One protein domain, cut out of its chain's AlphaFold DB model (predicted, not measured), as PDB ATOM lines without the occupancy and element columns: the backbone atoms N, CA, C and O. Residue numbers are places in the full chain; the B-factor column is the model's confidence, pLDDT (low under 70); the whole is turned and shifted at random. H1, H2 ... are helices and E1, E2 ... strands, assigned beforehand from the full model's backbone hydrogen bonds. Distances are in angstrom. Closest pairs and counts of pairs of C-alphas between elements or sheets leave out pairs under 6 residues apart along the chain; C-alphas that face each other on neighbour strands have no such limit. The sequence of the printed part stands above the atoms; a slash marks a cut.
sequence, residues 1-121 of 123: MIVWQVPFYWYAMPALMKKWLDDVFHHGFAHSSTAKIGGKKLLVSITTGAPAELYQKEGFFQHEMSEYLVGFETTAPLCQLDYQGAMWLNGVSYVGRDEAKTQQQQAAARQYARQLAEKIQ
ATOM      1  N   MET A   1      11.074 -10.614 -24.723       93.12
ATOM      2  CA  MET A   1      11.499  -9.215 -24.926       93.12
ATOM      3  C   MET A   1      10.307  -8.297 -24.715       93.12
ATOM      4  O   MET A   1       9.184  -8.733 -24.939       93.12
ATOM      5  N   ILE A   2      10.547  -7.074 -24.254       97.75
ATOM      6  CA  ILE A   2       9.574  -5.998 -24.058       97.75
ATOM      7  C   ILE A   2       9.972  -4.861 -25.005       97.75
ATOM      8  O   ILE A   2      11.154  -4.534 -25.097       97.75
ATOM      9  N   VAL A   3       8.999  -4.272 -25.700       98.25
ATOM     10  CA  VAL A   3       9.218  -3.094 -26.548       98.25
ATOM     11  C   VAL A   3       8.354  -1.954 -26.035       98.25
ATOM     12  O   VAL A   3       7.142  -2.103 -25.879       98.25
ATOM     13  N   TRP A   4       8.981  -0.818 -25.770       98.31
ATOM     14  CA  TRP A   4       8.309   0.415 -25.383       98.31
ATOM     15  C   TRP A   4       8.209   1.336 -26.589       98.31
ATOM     16  O   TRP A   4       9.195   1.958 -26.966       98.31
ATOM     17  N   GLN A   5       7.022   1.411 -27.194       97.94
ATOM     18  CA  GLN A   5       6.721   2.373 -28.254       97.94
ATOM     19  C   GLN A   5       6.220   3.680 -27.631       97.94
ATOM     20  O   GLN A   5       5.141   3.719 -27.042       97.94
ATOM     21  N   VAL A   6       6.995   4.751 -27.775       97.50
ATOM     22  CA  VAL A   6       6.808   6.010 -27.052       97.50
ATOM     23  C   VAL A   6       6.664   7.174 -28.038       97.50
ATOM     24  O   VAL A   6       7.641   7.560 -28.680       97.50
ATOM     25  N   PRO A   7       5.480   7.786 -28.184       96.69
ATOM     26  CA  PRO A   7       5.409   9.122 -28.755       96.69
ATOM     27  C   PRO A   7       5.975  10.117 -27.737       96.69
ATOM     28  O   PRO A   7       5.560  10.134 -26.577       96.69
ATOM     29  N   PHE A   8       6.964  10.905 -28.151       95.62
ATOM     30  CA  PHE A   8       7.749  11.726 -27.236       95.62
ATOM     31  C   PHE A   8       7.023  13.028 -26.916       95.62
ATOM     32  O   PHE A   8       7.006  13.966 -27.714       95.62
ATOM     33  N   TYR A   9       6.388  13.070 -25.748       95.25
ATOM     34  CA  TYR A   9       5.613  14.217 -25.288       95.25
ATOM     35  C   TYR A   9       6.372  14.916 -24.180       95.25
ATOM     36  O   TYR A   9       6.711  14.299 -23.174       95.25
ATOM     37  N   TRP A  10       6.652  16.204 -24.387       95.25
ATOM     38  CA  TRP A  10       7.440  17.008 -23.451       95.25
ATOM     39  C   TRP A  10       8.752  16.324 -23.039       95.25
ATOM     40  O   TRP A  10       9.119  16.319 -21.868       95.25
ATOM     41  N   TYR A  11       9.444  15.738 -24.023       94.56
ATOM     42  CA  TYR A  11      10.734  15.059 -23.847       94.56
ATOM     43  C   TYR A  11      10.693  13.895 -22.839       94.56
ATOM     44  O   TYR A  11      11.699  13.546 -22.226       94.56
ATOM     45  N   ALA A  12       9.518  13.277 -22.687       94.81
ATOM     46  CA  ALA A  12       9.280  12.114 -21.846       94.81
ATOM     47  C   ALA A  12       8.237  11.170 -22.477       94.81
ATOM     48  O   ALA A  12       7.706  11.400 -23.569       94.81
ATOM     49  N   MET A  13       7.942  10.069 -21.782       96.00
ATOM     50  CA  MET A  13       6.841   9.180 -22.153       96.00
ATOM     51  C   MET A  13       5.465   9.825 -21.894       96.00
ATOM     52  O   MET A  13       5.337  10.636 -20.975       96.00
ATOM     53  N   PRO A  14       4.408   9.439 -22.632       97.25
ATOM     54  CA  PRO A  14       3.060   9.942 -22.383       97.25
ATOM     55  C   PRO A  14       2.570   9.629 -20.968       97.25
ATOM     56  O   PRO A  14       2.872   8.569 -20.417       97.25
ATOM     57  N   ALA A  15       1.717  10.501 -20.420       97.88
ATOM     58  CA  ALA A  15       1.174  10.356 -19.067       97.88
ATOM     59  C   ALA A  15       0.527   8.983 -18.813       97.88
ATOM     60  O   ALA A  15       0.716   8.401 -17.748       97.88
ATOM     61  N   LEU A  16      -0.185   8.425 -19.800       97.75
ATOM     62  CA  LEU A  16      -0.809   7.106 -19.666       97.75
ATOM     63  C   LEU A  16       0.224   5.974 -19.557       97.75
ATOM     64  O   LEU A  16       0.033   5.044 -18.781       97.75
ATOM     65  N   MET A  17       1.333   6.066 -20.293       97.62
ATOM     66  CA  MET A  17       2.423   5.098 -20.192       97.62
ATOM     67  C   MET A  17       3.152   5.224 -18.854       97.62
ATOM     68  O   MET A  17       3.458   4.212 -18.226       97.62
ATOM     69  N   LYS A  18       3.374   6.456 -18.380       97.50
ATOM     70  CA  LYS A  18       3.940   6.692 -17.049       97.50
ATOM     71  C   LYS A  18       3.040   6.126 -15.951       97.50
ATOM     72  O   LYS A  18       3.537   5.451 -15.060       97.50
ATOM     73  N   LYS A  19       1.723   6.325 -16.056       98.25
ATOM     74  CA  LYS A  19       0.752   5.717 -15.141       98.25
ATOM     75  C   LYS A  19       0.794   4.188 -15.196       98.25
ATOM     76  O   LYS A  19       0.778   3.554 -14.151       98.25
ATOM     77  N   TRP A  20       0.873   3.594 -16.388       97.88
ATOM     78  CA  TRP A  20       1.006   2.141 -16.521       97.88
ATOM     79  C   TRP A  20       2.265   1.618 -15.819       97.88
ATOM     80  O   TRP A  20       2.188   0.604 -15.131       97.88
ATOM     81  N   LEU A  21       3.398   2.321 -15.930       97.31
ATOM     82  CA  LEU A  21       4.586   1.995 -15.139       97.31
ATOM     83  C   LEU A  21       4.296   2.095 -13.640       97.31
ATOM     84  O   LEU A  21       4.575   1.144 -12.925       97.31
ATOM     85  N   ASP A  22       3.700   3.190 -13.173       97.56
ATOM     86  CA  ASP A  22       3.418   3.386 -11.744       97.56
ATOM     87  C   ASP A  22       2.482   2.310 -11.166       97.56
ATOM     88  O   ASP A  22       2.665   1.878 -10.030       97.56
ATOM     89  N   ASP A  23       1.513   1.839 -11.955       98.19
ATOM     90  CA  ASP A  23       0.556   0.814 -11.533       98.19
ATOM     91  C   ASP A  23       1.135  -0.614 -11.607       98.19
ATOM     92  O   ASP A  23       0.785  -1.472 -10.796       98.19
ATOM     93  N   VAL A  24       1.991  -0.903 -12.598       97.50
ATOM     94  CA  VAL A  24       2.454  -2.270 -12.904       97.50
ATOM     95  C   VAL A  24       3.853  -2.551 -12.353       97.50
ATOM     96  O   VAL A  24       4.148  -3.689 -11.989       97.50
ATOM     97  N   PHE A  25       4.732  -1.550 -12.260       97.38
ATOM     98  CA  PHE A  25       6.136  -1.729 -11.878       97.38
ATOM     99  C   PHE A  25       6.341  -1.655 -10.363       97.38
ATOM    100  O   PHE A  25       7.146  -0.880  -9.856       97.38
ATOM    101  N   HIS A  26       5.630  -2.504  -9.629       96.06
ATOM    102  CA  HIS A  26       5.738  -2.568  -8.177       96.06
ATOM    103  C   HIS A  26       6.831  -3.537  -7.696       96.06
ATOM    104  O   HIS A  26       7.274  -4.457  -8.404       96.06
ATOM    105  N   HIS A  27       7.220  -3.363  -6.431       96.25
ATOM    106  CA  HIS A  27       8.181  -4.222  -5.748       96.25
ATOM    107  C   HIS A  27       7.743  -5.696  -5.776       96.25
ATOM    108  O   HIS A  27       6.566  -6.015  -5.591       96.25
ATOM    109  N   GLY A  28       8.691  -6.608  -5.999       94.44
ATOM    110  CA  GLY A  28       8.445  -8.052  -6.073       94.44
ATOM    111  C   GLY A  28       7.960  -8.548  -7.439       94.44
ATOM    112  O   GLY A  28       8.032  -9.749  -7.705       94.44
ATOM    113  N   PHE A  29       7.517  -7.648  -8.324       96.50
ATOM    114  CA  PHE A  29       7.189  -7.968  -9.713       96.50
ATOM    115  C   PHE A  29       8.208  -7.373 -10.683       96.50
ATOM    116  O   PHE A  29       8.884  -8.128 -11.384       96.50
ATOM    117  N   ALA A  30       8.346  -6.045 -10.704       97.62
ATOM    118  CA  ALA A  30       9.236  -5.372 -11.643       97.62
ATOM    119  C   ALA A  30      10.649  -5.174 -11.097       97.62
ATOM    120  O   ALA A  30      11.613  -5.311 -11.840       97.62
ATOM    121  N   HIS A  31      10.770  -4.901  -9.797       95.81
ATOM    122  CA  HIS A  31      12.049  -4.685  -9.130       95.81
ATOM    123  C   HIS A  31      12.059  -5.352  -7.744       95.81
ATOM    124  O   HIS A  31      11.070  -5.309  -7.015       95.81
ATOM    125  N   SER A  32      13.168  -6.009  -7.414       94.88
ATOM    126  CA  SER A  32      13.559  -6.634  -6.133       94.88
ATOM    127  C   SER A  32      14.599  -7.715  -6.454       94.88
ATOM    128  O   SER A  32      14.798  -8.057  -7.618       94.88
ATOM    129  N   SER A  33      15.203  -8.353  -5.450       90.25
ATOM    130  CA  SER A  33      16.036  -9.553  -5.660       90.25
ATOM    131  C   SER A  33      15.287 -10.745  -6.288       90.25
ATOM    132  O   SER A  33      15.917 -11.710  -6.708       90.25
ATOM    133  N   THR A  34      13.954 -10.694  -6.363       89.75
ATOM    134  CA  THR A  34      13.071 -11.759  -6.868       89.75
ATOM    135  C   THR A  34      12.155 -11.290  -8.006       89.75
ATOM    136  O   THR A  34      11.127 -11.925  -8.272       89.75
ATOM    137  N   ALA A  35      12.515 -10.182  -8.668       94.56
ATOM    138  CA  ALA A  35      11.742  -9.578  -9.749       94.56
ATOM    139  C   ALA A  35      11.397 -10.596 -10.849       94.56
ATOM    140  O   ALA A  35      12.237 -11.362 -11.316       94.56
ATOM    141  N   LYS A  36      10.141 -10.588 -11.297       96.62
ATOM    142  CA  LYS A  36       9.595 -11.525 -12.292       96.62
ATOM    143  C   LYS A  36       9.949 -11.156 -13.728       96.62
ATOM    144  O   LYS A  36       9.901 -12.013 -14.612       96.62
ATOM    145  N   ILE A  37      10.271  -9.887 -13.970       96.50
ATOM    146  CA  ILE A  37      10.663  -9.398 -15.298       96.50
ATOM    147  C   ILE A  37      12.180  -9.338 -15.496       96.50
ATOM    148  O   ILE A  37      12.610  -9.073 -16.616       96.50
ATOM    149  N   GLY A  38      12.969  -9.633 -14.456       96.88
ATOM    150  CA  GLY A  38      14.428  -9.657 -14.533       96.88
ATOM    151  C   GLY A  38      14.940 -10.586 -15.637       96.88
ATOM    152  O   GLY A  38      14.337 -11.620 -15.939       96.88
ATOM    153  N   GLY A  39      16.022 -10.180 -16.297       96.31
ATOM    154  CA  GLY A  39      16.634 -10.871 -17.432       96.31
ATOM    155  C   GLY A  39      15.881 -10.728 -18.760       96.31
ATOM    156  O   GLY A  39      16.379 -11.168 -19.796       96.31
ATOM    157  N   LYS A  40      14.687 -10.116 -18.791       97.88
ATOM    158  CA  LYS A  40      14.000  -9.836 -20.061       97.88
ATOM    159  C   LYS A  40      14.679  -8.666 -20.774       97.88
ATOM    160  O   LYS A  40      14.985  -7.648 -20.164       97.88
ATOM    161  N   LYS A  41      14.825  -8.788 -22.094       98.62
ATOM    162  CA  LYS A  41      15.294  -7.697 -22.961       98.62
ATOM    163  C   LYS A  41      14.285  -6.554 -23.031       98.62
ATOM    164  O   LYS A  41      13.094  -6.839 -23.193       98.62
ATOM    165  N   LEU A  42      14.757  -5.310 -22.979       98.62
ATOM    166  CA  LEU A  42      13.969  -4.092 -23.202       98.62
ATOM    167  C   LEU A  42      14.537  -3.299 -24.384       98.62
ATOM    168  O   LEU A  42      15.702  -2.921 -24.353       98.62
ATOM    169  N   LEU A  43      13.705  -3.001 -25.382       98.75
ATOM    170  CA  LEU A  43      14.013  -2.074 -26.475       98.75
ATOM    171  C   LEU A  43      13.057  -0.876 -26.419       98.75
ATOM    172  O   LEU A  43      11.846  -1.057 -26.275       98.75
ATOM    173  N   VAL A  44      13.584   0.339 -26.564       98.56
ATOM    174  CA  VAL A  44      12.775   1.567 -26.596       98.56
ATOM    175  C   VAL A  44      12.693   2.100 -28.030       98.56
ATOM    176  O   VAL A  44      13.701   2.251 -28.713       98.56
ATOM    177  N   SER A  45      11.482   2.375 -28.506       98.56
ATOM    178  CA  SER A  45      11.196   2.918 -29.834       98.56
ATOM    179  C   SER A  45      10.448   4.237 -29.692       98.56
ATOM    180  O   SER A  45       9.363   4.277 -29.117       98.56
ATOM    181  N   ILE A  46      11.020   5.326 -30.200       98.56
ATOM    182  CA  ILE A  46      10.510   6.684 -29.981       98.56
ATOM    183  C   ILE A  46      10.076   7.317 -31.304       98.56
ATOM    184  O   ILE A  46      10.718   7.144 -32.336       98.56
ATOM    185  N   THR A  47       8.998   8.096 -31.278       98.31
ATOM    186  CA  THR A  47       8.665   9.024 -32.372       98.31
ATOM    187  C   THR A  47       8.614  10.446 -31.837       98.31
ATOM    188  O   THR A  47       8.086  10.671 -30.747       98.31
ATOM    189  N   THR A  48       9.162  11.414 -32.572       97.94
ATOM    190  CA  THR A  48       9.151  12.829 -32.169       97.94
ATOM    191  C   THR A  48       8.460  13.694 -33.211       97.94
ATOM    192  O   THR A  48       8.511  13.405 -34.403       97.94
ATOM    193  N   GLY A  49       7.850  14.796 -32.769       96.81
ATOM    194  CA  GLY A  49       7.287  15.795 -33.680       96.81
ATOM    195  C   GLY A  49       8.354  16.681 -34.331       96.81
ATOM    196  O   GLY A  49       8.277  16.964 -35.527       96.81
ATOM    197  N   ALA A  50       9.352  17.100 -33.550       96.88
ATOM    198  CA  ALA A  50      10.481  17.889 -34.032       96.88
ATOM    199  C   ALA A  50      11.390  17.055 -34.949       96.88
ATOM    200  O   ALA A  50      11.509  15.844 -34.718       96.88
ATOM    201  N   PRO A  51      12.009  17.667 -35.972       96.69
ATOM    202  CA  PRO A  51      12.914  16.973 -36.875       96.69
ATOM    203  C   PRO A  51      14.298  16.785 -36.225       96.69
ATOM    204  O   PRO A  51      14.579  17.349 -35.164       96.69
ATOM    205  N   ALA A  52      15.137  15.937 -36.821       96.94
ATOM    206  CA  ALA A  52      16.391  15.486 -36.212       96.94
ATOM    207  C   ALA A  52      17.382  16.636 -35.958       96.94
ATOM    208  O   ALA A  52      18.100  16.616 -34.965       96.94
ATOM    209  N   GLU A  53      17.367  17.671 -36.800       97.31
ATOM    210  CA  GLU A  53      18.305  18.798 -36.755       97.31
ATOM    211  C   GLU A  53      18.135  19.662 -35.497       97.31
ATOM    212  O   GLU A  53      19.043  20.401 -35.125       97.31
ATOM    213  N   LEU A  54      16.980  19.583 -34.822       97.88
ATOM    214  CA  LEU A  54      16.762  20.297 -33.561       97.88
ATOM    215  C   LEU A  54      17.349  19.561 -32.353       97.88
ATOM    216  O   LEU A  54      17.627  20.207 -31.342       97.88
ATOM    217  N   TYR A  55      17.547  18.245 -32.459       97.69
ATOM    218  CA  TYR A  55      18.145  17.395 -31.427       97.69
ATOM    219  C   TYR A  55      19.658  17.320 -31.594       97.69
ATOM    220  O   TYR A  55      20.213  16.233 -31.732       97.69
ATOM    221  N   GLN A  56      20.301  18.480 -31.656       97.19
ATOM    222  CA  GLN A  56      21.746  18.616 -31.773       97.19
ATOM    223  C   GLN A  56      22.250  19.594 -30.711       97.19
ATOM    224  O   GLN A  56      21.502  20.484 -30.289       97.19
ATOM    225  N   LYS A  57      23.517  19.477 -30.306       97.44
ATOM    226  CA  LYS A  57      24.159  20.418 -29.366       97.44
ATOM    227  C   LYS A  57      24.079  21.877 -29.810       97.44
ATOM    228  O   LYS A  57      23.844  22.762 -28.991       97.44
ATOM    229  N   GLU A  58      24.216  22.118 -31.105       97.00
ATOM    230  CA  GLU A  58      24.097  23.438 -31.727       97.00
ATOM    231  C   GLU A  58      22.665  23.735 -32.208       97.00
ATOM    232  O   GLU A  58      22.374  24.838 -32.674       97.00
ATOM    233  N   GLY A  59      21.767  22.750 -32.111       96.12
ATOM    234  CA  GLY A  59      20.359  22.862 -32.472       96.12
ATOM    235  C   GLY A  59      19.538  23.617 -31.425       96.12
ATOM    236  O   GLY A  59      20.008  23.957 -30.341       96.12
ATOM    237  N   PHE A  60      18.263  23.858 -31.737       97.56
ATOM    238  CA  PHE A  60      17.371  24.638 -30.867       97.56
ATOM    239  C   PHE A  60      17.233  24.048 -29.457       97.56
ATOM    240  O   PHE A  60      17.140  24.801 -28.489       97.56
ATOM    241  N   PHE A  61      17.218  22.716 -29.327       97.12
ATOM    242  CA  PHE A  61      17.087  22.069 -28.023       97.12
ATOM    243  C   PHE A  61      18.398  21.974 -27.248       97.12
ATOM    244  O   PHE A  61      18.343  21.703 -26.057       97.12
ATOM    245  N   GLN A  62      19.550  22.196 -27.892       97.81
ATOM    246  CA  GLN A  62      20.884  22.120 -27.281       97.81
ATOM    247  C   GLN A  62      21.233  20.751 -26.665       97.81
ATOM    248  O   GLN A  62      22.168  20.625 -25.868       97.81
ATOM    249  N   HIS A  63      20.496  19.712 -27.054       97.81
ATOM    250  CA  HIS A  63      20.649  18.352 -26.560       97.81
ATOM    251  C   HIS A  63      20.468  17.344 -27.692       97.81
ATOM    252  O   HIS A  63      19.560  17.467 -28.519       97.81
ATOM    253  N   GLU A  64      21.304  16.312 -27.681       97.44
ATOM    254  CA  GLU A  64      21.155  15.134 -28.529       97.44
ATOM    255  C   GLU A  64      19.982  14.270 -28.046       97.44
ATOM    256  O   GLU A  64      19.660  14.231 -26.856       97.44
ATOM    257  N   MET A  65      19.376  13.491 -28.950       96.75
ATOM    258  CA  MET A  65      18.297  12.553 -28.592       96.75
ATOM    259  C   MET A  65      18.683  11.605 -27.449       96.75
ATOM    260  O   MET A  65      17.852  11.318 -26.588       96.75
ATOM    261  N   SER A  66      19.932  11.132 -27.434       96.06
ATOM    262  CA  SER A  66      20.449  10.207 -26.419       96.06
ATOM    263  C   SER A  66      20.427  10.790 -25.007       96.06
ATOM    264  O   SER A  66      20.211  10.057 -24.048       96.06
ATOM    265  N   GLU A  67      20.574  12.105 -24.857       97.12
ATOM    266  CA  GLU A  67      20.629  12.754 -23.542       97.12
ATOM    267  C   GLU A  67      19.280  12.761 -22.827       97.12
ATOM    268  O   GLU A  67      19.220  12.827 -21.600       97.12
ATOM    269  N   TYR A  68      18.187  12.624 -23.573       97.06
ATOM    270  CA  TYR A  68      16.862  12.490 -22.985       97.06
ATOM    271  C   TYR A  68      16.529  11.052 -22.555       97.06
ATOM    272  O   TYR A  68      15.477  10.812 -21.957       97.06
ATOM    273  N   LEU A  69      17.392  10.073 -22.852       97.00
ATOM    274  CA  LEU A  69      17.104   8.656 -22.614       97.00
ATOM    275  C   LEU A  69      17.448   8.176 -21.203       97.00
ATOM    276  O   LEU A  69      17.058   7.065 -20.835       97.00
ATOM    277  N   VAL A  70      18.093   9.021 -20.394       96.75
ATOM    278  CA  VAL A  70      18.593   8.683 -19.051       96.75
ATOM    279  C   VAL A  70      17.515   8.048 -18.169       96.75
ATOM    280  O   VAL A  70      17.790   7.111 -17.421       96.75
ATOM    281  N   GLY A  71      16.259   8.495 -18.276       96.44
ATOM    282  CA  GLY A  71      15.147   7.900 -17.530       96.44
ATOM    283  C   GLY A  71      14.902   6.423 -17.877       96.44
ATOM    284  O   GLY A  71      14.691   5.601 -16.981       96.44
ATOM    285  N   PHE A  72      14.976   6.057 -19.159       97.06
ATOM    286  CA  PHE A  72      14.834   4.671 -19.615       97.06
ATOM    287  C   PHE A  72      16.054   3.831 -19.224       97.06
ATOM    288  O   PHE A  72      15.898   2.730 -18.692       97.06
ATOM    289  N   GLU A  73      17.248   4.392 -19.417       97.56
ATOM    290  CA  GLU A  73      18.537   3.786 -19.061       97.56
ATOM    291  C   GLU A  73      18.667   3.524 -17.562       97.56
ATOM    292  O   GLU A  73      19.295   2.550 -17.166       97.56
ATOM    293  N   THR A  74      18.034   4.350 -16.727       97.75
ATOM    294  CA  THR A  74      17.992   4.169 -15.268       97.75
ATOM    295  C   THR A  74      16.928   3.151 -14.856       97.75
ATOM    296  O   THR A  74      17.143   2.340 -13.955       97.75
ATOM    297  N   THR A  75      15.771   3.154 -15.526       97.31
ATOM    298  CA  THR A  75      14.657   2.250 -15.195       97.31
ATOM    299  C   THR A  75      15.000   0.788 -15.486       97.31
ATOM    300  O   THR A  75      14.639  -0.099 -14.710       97.31
ATOM    301  N   ALA A  76      15.705   0.518 -16.587       97.62
ATOM    302  CA  ALA A  76      16.043  -0.841 -16.999       97.62
ATOM    303  C   ALA A  76      16.867  -1.631 -15.956       97.62
ATOM    304  O   ALA A  76      16.385  -2.683 -15.529       97.62
ATOM    305  N   PRO A  77      18.036  -1.159 -15.473       96.56
ATOM    306  CA  PRO A  77      18.825  -1.879 -14.475       96.56
ATOM    307  C   PRO A  77      18.117  -1.978 -13.119       96.56
ATOM    308  O   PRO A  77      18.227  -3.017 -12.469       96.56
ATOM    309  N   LEU A  78      17.328  -0.972 -12.714       97.19
ATOM    310  CA  LEU A  78      16.483  -1.066 -11.514       97.19
ATOM    311  C   LEU A  78      15.535  -2.276 -11.587       97.19
ATOM    312  O   LEU A  78      15.323  -2.972 -10.593       97.19
ATOM    313  N   CYS A  79      15.003  -2.546 -12.780       97.88
ATOM    314  CA  CYS A  79      14.122  -3.677 -13.056       97.88
ATOM    315  C   CYS A  79      14.867  -4.951 -13.499       97.88
ATOM    316  O   CYS A  79      14.231  -5.926 -13.901       97.88
ATOM    317  N   GLN A  80      16.207  -4.947 -13.463       97.56
ATOM    318  CA  GLN A  80      17.072  -6.020 -13.973       97.56
ATOM    319  C   GLN A  80      16.764  -6.413 -15.429       97.56
ATOM    320  O   GLN A  80      16.901  -7.573 -15.815       97.56
ATOM    321  N   LEU A  81      16.308  -5.458 -16.240       97.94
ATOM    322  CA  LEU A  81      16.056  -5.649 -17.663       97.94
ATOM    323  C   LEU A  81      17.364  -5.521 -18.449       97.94
ATOM    324  O   LEU A  81      18.181  -4.641 -18.183       97.94
ATOM    325  N   ASP A  82      17.523  -6.371 -19.459       97.94
ATOM    326  CA  ASP A  82      18.643  -6.324 -20.399       97.94
ATOM    327  C   ASP A  82      18.361  -5.245 -21.464       97.94
ATOM    328  O   ASP A  82      17.637  -5.477 -22.440       97.94
ATOM    329  N   TYR A  83      18.845  -4.023 -21.228       98.31
ATOM    330  CA  TYR A  83      18.555  -2.854 -22.062       98.31
ATOM    331  C   TYR A  83      19.271  -2.921 -23.416       98.31
ATOM    332  O   TYR A  83      20.492  -2.867 -23.496       98.31
ATOM    333  N   GLN A  84      18.494  -2.970 -24.496       98.44
ATOM    334  CA  GLN A  84      18.979  -3.097 -25.875       98.44
ATOM    335  C   GLN A  84      19.183  -1.748 -26.579       98.44
ATOM    336  O   GLN A  84      19.348  -1.706 -27.802       98.44
ATOM    337  N   GLY A  85      19.156  -0.649 -25.820       97.62
ATOM    338  CA  GLY A  85      19.207   0.711 -26.338       97.62
ATOM    339  C   GLY A  85      17.842   1.247 -26.771       97.62
ATOM    340  O   GLY A  85      16.789   0.637 -26.544       97.62
ATOM    341  N   ALA A  86      17.880   2.405 -27.424       98.06
ATOM    342  CA  ALA A  86      16.722   3.023 -28.044       98.06
ATOM    343  C   ALA A  86      16.962   3.274 -29.536       98.06
ATOM    344  O   ALA A  86      18.096   3.424 -29.987       98.06
ATOM    345  N   MET A  87      15.873   3.362 -30.287       98.31
ATOM    346  CA  MET A  87      15.850   3.854 -31.662       98.31
ATOM    347  C   MET A  87      14.705   4.843 -31.831       98.31
ATOM    348  O   MET A  87      13.709   4.770 -31.109       98.31
ATOM    349  N   TRP A  88      14.789   5.741 -32.809       98.38
ATOM    350  CA  TRP A  88      13.789   6.791 -32.974       98.38
ATOM    351  C   TRP A  88      13.560   7.200 -34.426       98.38
ATOM    352  O   TRP A  88      14.437   7.057 -35.273       98.38
ATOM    353  N   LEU A  89      12.365   7.733 -34.683       98.44
ATOM    354  CA  LEU A  89      12.003   8.445 -35.904       98.44
ATOM    355  C   LEU A  89      11.620   9.885 -35.544       98.44
ATOM    356  O   LEU A  89      10.670  10.108 -34.789       98.44
ATOM    357  N   ASN A  90      12.346  10.859 -36.093       97.94
ATOM    358  CA  ASN A  90      12.061  12.277 -35.889       97.94
ATOM    359  C   ASN A  90      11.146  12.856 -36.985       97.94
ATOM    360  O   ASN A  90      10.962  12.254 -38.041       97.94
ATOM    361  N   GLY A  91      10.587  14.044 -36.744       96.31
ATOM    362  CA  GLY A  91       9.841  14.814 -37.751       96.31
ATOM    363  C   GLY A  91       8.410  14.333 -38.024       96.31
ATOM    364  O   GLY A  91       7.837  14.643 -39.070       96.31
ATOM    365  N   VAL A  92       7.810  13.586 -37.098       95.62
ATOM    366  CA  VAL A  92       6.456  13.019 -37.211       95.62
ATOM    367  C   VAL A  92       5.434  13.930 -36.519       95.62
ATOM    368  O   VAL A  92       4.773  13.552 -35.554       95.62
ATOM    369  N   SER A  93       5.341  15.179 -36.976       93.94
ATOM    370  CA  SER A  93       4.329  16.146 -36.520       93.94
ATOM    371  C   SER A  93       3.183  16.288 -37.522       93.94
ATOM    372  O   SER A  93       3.250  15.789 -38.643       93.94
ATOM    373  N   TYR A  94       2.105  16.959 -37.115       91.00
ATOM    374  CA  TYR A  94       0.966  17.227 -37.990       91.00
ATOM    375  C   TYR A  94       1.375  18.107 -39.181       91.00
ATOM    376  O   TYR A  94       1.816  19.239 -38.999       91.00
ATOM    377  N   VAL A  95       1.182  17.597 -40.400       91.44
ATOM    378  CA  VAL A  95       1.553  18.275 -41.660       91.44
ATOM    379  C   VAL A  95       0.374  18.939 -42.375       91.44
ATOM    380  O   VAL A  95       0.500  19.370 -43.519       91.44
ATOM    381  N   GLY A  96      -0.781  19.062 -41.714       90.44
ATOM    382  CA  GLY A  96      -1.978  19.611 -42.347       90.44
ATOM    383  C   GLY A  96      -2.580  18.666 -43.388       90.44
ATOM    384  O   GLY A  96      -2.408  17.453 -43.326       90.44
ATOM    385  N   ARG A  97      -3.292  19.238 -44.365       90.88
ATOM    386  CA  ARG A  97      -3.857  18.517 -45.521       90.88
ATOM    387  C   ARG A  97      -2.887  18.505 -46.709       90.88
ATOM    388  O   ARG A  97      -3.294  18.705 -47.846       90.88
ATOM    389  N   ASP A  98      -1.598  18.347 -46.428       96.00
ATOM    390  CA  ASP A  98      -0.556  18.213 -47.445       96.00
ATOM    391  C   ASP A  98      -0.359  16.720 -47.743       96.00
ATOM    392  O   ASP A  98       0.209  15.971 -46.939       96.00
ATOM    393  N   GLU A  99      -0.894  16.266 -48.877       95.19
ATOM    394  CA  GLU A  99      -0.846  14.855 -49.269       95.19
ATOM    395  C   GLU A  99       0.586  14.368 -49.494       95.19
ATOM    396  O   GLU A  99       0.920  13.257 -49.082       95.19
ATOM    397  N   ALA A 100       1.450  15.200 -50.082       96.62
ATOM    398  CA  ALA A 100       2.833  14.833 -50.360       96.62
ATOM    399  C   ALA A 100       3.613  14.622 -49.056       96.62
ATOM    400  O   ALA A 100       4.265  13.589 -48.879       96.62
ATOM    401  N   LYS A 101       3.478  15.544 -48.094       94.69
ATOM    402  CA  LYS A 101       4.093  15.388 -46.765       94.69
ATOM    403  C   LYS A 101       3.505  14.217 -45.987       94.69
ATOM    404  O   LYS A 101       4.243  13.503 -45.310       94.69
ATOM    405  N   THR A 102       2.200  13.977 -46.112       95.38
ATOM    406  CA  THR A 102       1.543  12.821 -45.485       95.38
ATOM    407  C   THR A 102       2.107  11.509 -46.034       95.38
ATOM    408  O   THR A 102       2.468  10.621 -45.262       95.38
ATOM    409  N   GLN A 103       2.240  11.385 -47.357       96.50
ATOM    410  CA  GLN A 103       2.829  10.206 -47.997       96.50
ATOM    411  C   GLN A 103       4.296  10.016 -47.594       96.50
ATOM    412  O   GLN A 103       4.702   8.897 -47.275       96.50
ATOM    413  N   GLN A 104       5.072  11.101 -47.529       96.25
ATOM    414  CA  GLN A 104       6.459  11.068 -47.069       96.25
ATOM    415  C   GLN A 104       6.567  10.549 -45.626       96.25
ATOM    416  O   GLN A 104       7.344   9.631 -45.360       96.25
ATOM    417  N   GLN A 105       5.759  11.077 -44.700       95.69
ATOM    418  CA  GLN A 105       5.740  10.615 -43.308       95.69
ATOM    419  C   GLN A 105       5.298   9.152 -43.190       95.69
ATOM    420  O   GLN A 105       5.890   8.392 -42.426       95.69
ATOM    421  N   GLN A 106       4.305   8.716 -43.973       96.12
ATOM    422  CA  GLN A 106       3.877   7.314 -43.999       96.12
ATOM    423  C   GLN A 106       4.976   6.380 -44.519       96.12
ATOM    424  O   GLN A 106       5.154   5.288 -43.976       96.12
ATOM    425  N   ALA A 107       5.718   6.785 -45.552       98.00
ATOM    426  CA  ALA A 107       6.840   6.012 -46.073       98.00
ATOM    427  C   ALA A 107       7.953   5.874 -45.023       98.00
ATOM    428  O   ALA A 107       8.397   4.756 -44.752       98.00
ATOM    429  N   ALA A 108       8.325   6.978 -44.366       98.06
ATOM    430  CA  ALA A 108       9.310   6.983 -43.287       98.06
ATOM    431  C   ALA A 108       8.868   6.112 -42.097       98.06
ATOM    432  O   ALA A 108       9.641   5.287 -41.614       98.06
ATOM    433  N   ALA A 109       7.603   6.210 -41.675       97.94
ATOM    434  CA  ALA A 109       7.050   5.383 -40.603       97.94
ATOM    435  C   ALA A 109       7.060   3.885 -40.950       97.94
ATOM    436  O   ALA A 109       7.409   3.057 -40.110       97.94
ATOM    437  N   ARG A 110       6.731   3.513 -42.197       98.44
ATOM    438  CA  ARG A 110       6.803   2.116 -42.663       98.44
ATOM    439  C   ARG A 110       8.237   1.600 -42.706       98.44
ATOM    440  O   ARG A 110       8.469   0.448 -42.352       98.44
ATOM    441  N   GLN A 111       9.187   2.424 -43.142       98.62
ATOM    442  CA  GLN A 111      10.603   2.066 -43.128       98.62
ATOM    443  C   GLN A 111      11.102   1.860 -41.695       98.62
ATOM    444  O   GLN A 111      11.692   0.822 -41.403       98.62
ATOM    445  N   TYR A 112      10.796   2.792 -40.795       98.62
ATOM    446  CA  TYR A 112      11.148   2.688 -39.384       98.62
ATOM    447  C   TYR A 112      10.540   1.441 -38.726       98.62
ATOM    448  O   TYR A 112      11.231   0.717 -38.015       98.62
ATOM    449  N   ALA A 113       9.279   1.111 -39.029       98.50
ATOM    450  CA  ALA A 113       8.640  -0.108 -38.533       98.50
ATOM    451  C   ALA A 113       9.356  -1.391 -38.996       98.50
ATOM    452  O   ALA A 113       9.458  -2.345 -38.224       98.50
ATOM    453  N   ARG A 114       9.885  -1.422 -40.231       98.75
ATOM    454  CA  ARG A 114      10.702  -2.548 -40.720       98.75
ATOM    455  C   ARG A 114      12.020  -2.650 -39.958       98.75
ATOM    456  O   ARG A 114      12.335  -3.727 -39.470       98.75
ATOM    457  N   GLN A 115      12.724  -1.534 -39.773       98.69
ATOM    458  CA  GLN A 115      13.973  -1.490 -39.002       98.69
ATOM    459  C   GLN A 115      13.763  -1.926 -37.544       98.69
ATOM    460  O   GLN A 115      14.578  -2.661 -36.989       98.69
ATOM    461  N   LEU A 116      12.649  -1.518 -36.927       98.50
ATOM    462  CA  LEU A 116      12.263  -1.966 -35.591       98.50
ATOM    463  C   LEU A 116      12.025  -3.481 -35.561       98.50
ATOM    464  O   LEU A 116      12.542  -4.156 -34.674       98.50
ATOM    465  N   ALA A 117      11.287  -4.028 -36.530       98.44
ATOM    466  CA  ALA A 117      11.044  -5.467 -36.628       98.44
ATOM    467  C   ALA A 117      12.341  -6.270 -36.840       98.44
ATOM    468  O   ALA A 117      12.540  -7.288 -36.182       98.44
ATOM    469  N   GLU A 118      13.244  -5.793 -37.697       98.50
ATOM    470  CA  GLU A 118      14.561  -6.398 -37.929       98.50
ATOM    471  C   GLU A 118      15.421  -6.368 -36.660       98.50
ATOM    472  O   GLU A 118      15.985  -7.390 -36.265       98.50
ATOM    473  N   LYS A 119      15.464  -5.227 -35.956       98.31
ATOM    474  CA  LYS A 119      16.165  -5.126 -34.671       98.31
ATOM    475  C   LYS A 119      15.591  -6.112 -33.661       98.31
ATOM    476  O   LYS A 119      16.363  -6.819 -33.028       98.31
ATOM    477  N   ILE A 120      14.266  -6.197 -33.540       98.00
ATOM    478  CA  ILE A 120      13.582  -7.158 -32.662       98.00
ATOM    479  C   ILE A 120      13.987  -8.598 -33.009       98.00
ATOM    480  O   ILE A 120      14.251  -9.375 -32.104       98.00
ATOM    481  N   GLN A 121      14.058  -8.958 -34.292       97.81
ATOM    482  CA  GLN A 121      14.438 -10.310 -34.725       97.81
ATOM    483  C   GLN A 121      15.916 -10.638 -34.470       97.81
ATOM    484  O   GLN A 121      16.253 -11.804 -34.283       97.81
TER     485      GLN A 121
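This is residues 1 to 121 of the 123 residues of the protein "Glutathione-regulated potassium-efflux system ancillary protein KefF" of Bibersteinia trehalosi USDA-ARS-USMARC-188 (UniProt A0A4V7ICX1). A small parallel sheet, E1, E2, E3, lies between H2 and long H3, with H1 off its E1 edge. Three named helices alternate with three strands in 121 printed residues, a mixed class. The whole is only just compact, close to loose, with radius of gyration of the C-alphas 16.2 A and spans 52 by 31 by 23 A.

E1, residues 2 to 7, E2, 41 to 47, and E3, 82 to 89, are parallel neighbours; N 4 and O 43 are 2.9 A apart, N 84 and O 42 2.8 A. H1, residues 15 to 24, is only just not on the sheet, with 4 C-alpha pairs within 10 A. H2, residues 65 to 78, and H3, 99 to 121, are on opposite faces. H1 and H3 have every O i to N i+4 pair within hydrogen-bond range; H2 has 4 of 10, and 6 of 11 at i+3.

E1 begins at C-alpha 2 (9.574, -5.998, -24.058); H3 ends at C-alpha 121 (14.438, -10.310, -34.725).

Links H1 to E2 and E2 to H2 are long; no printed residue is under 70.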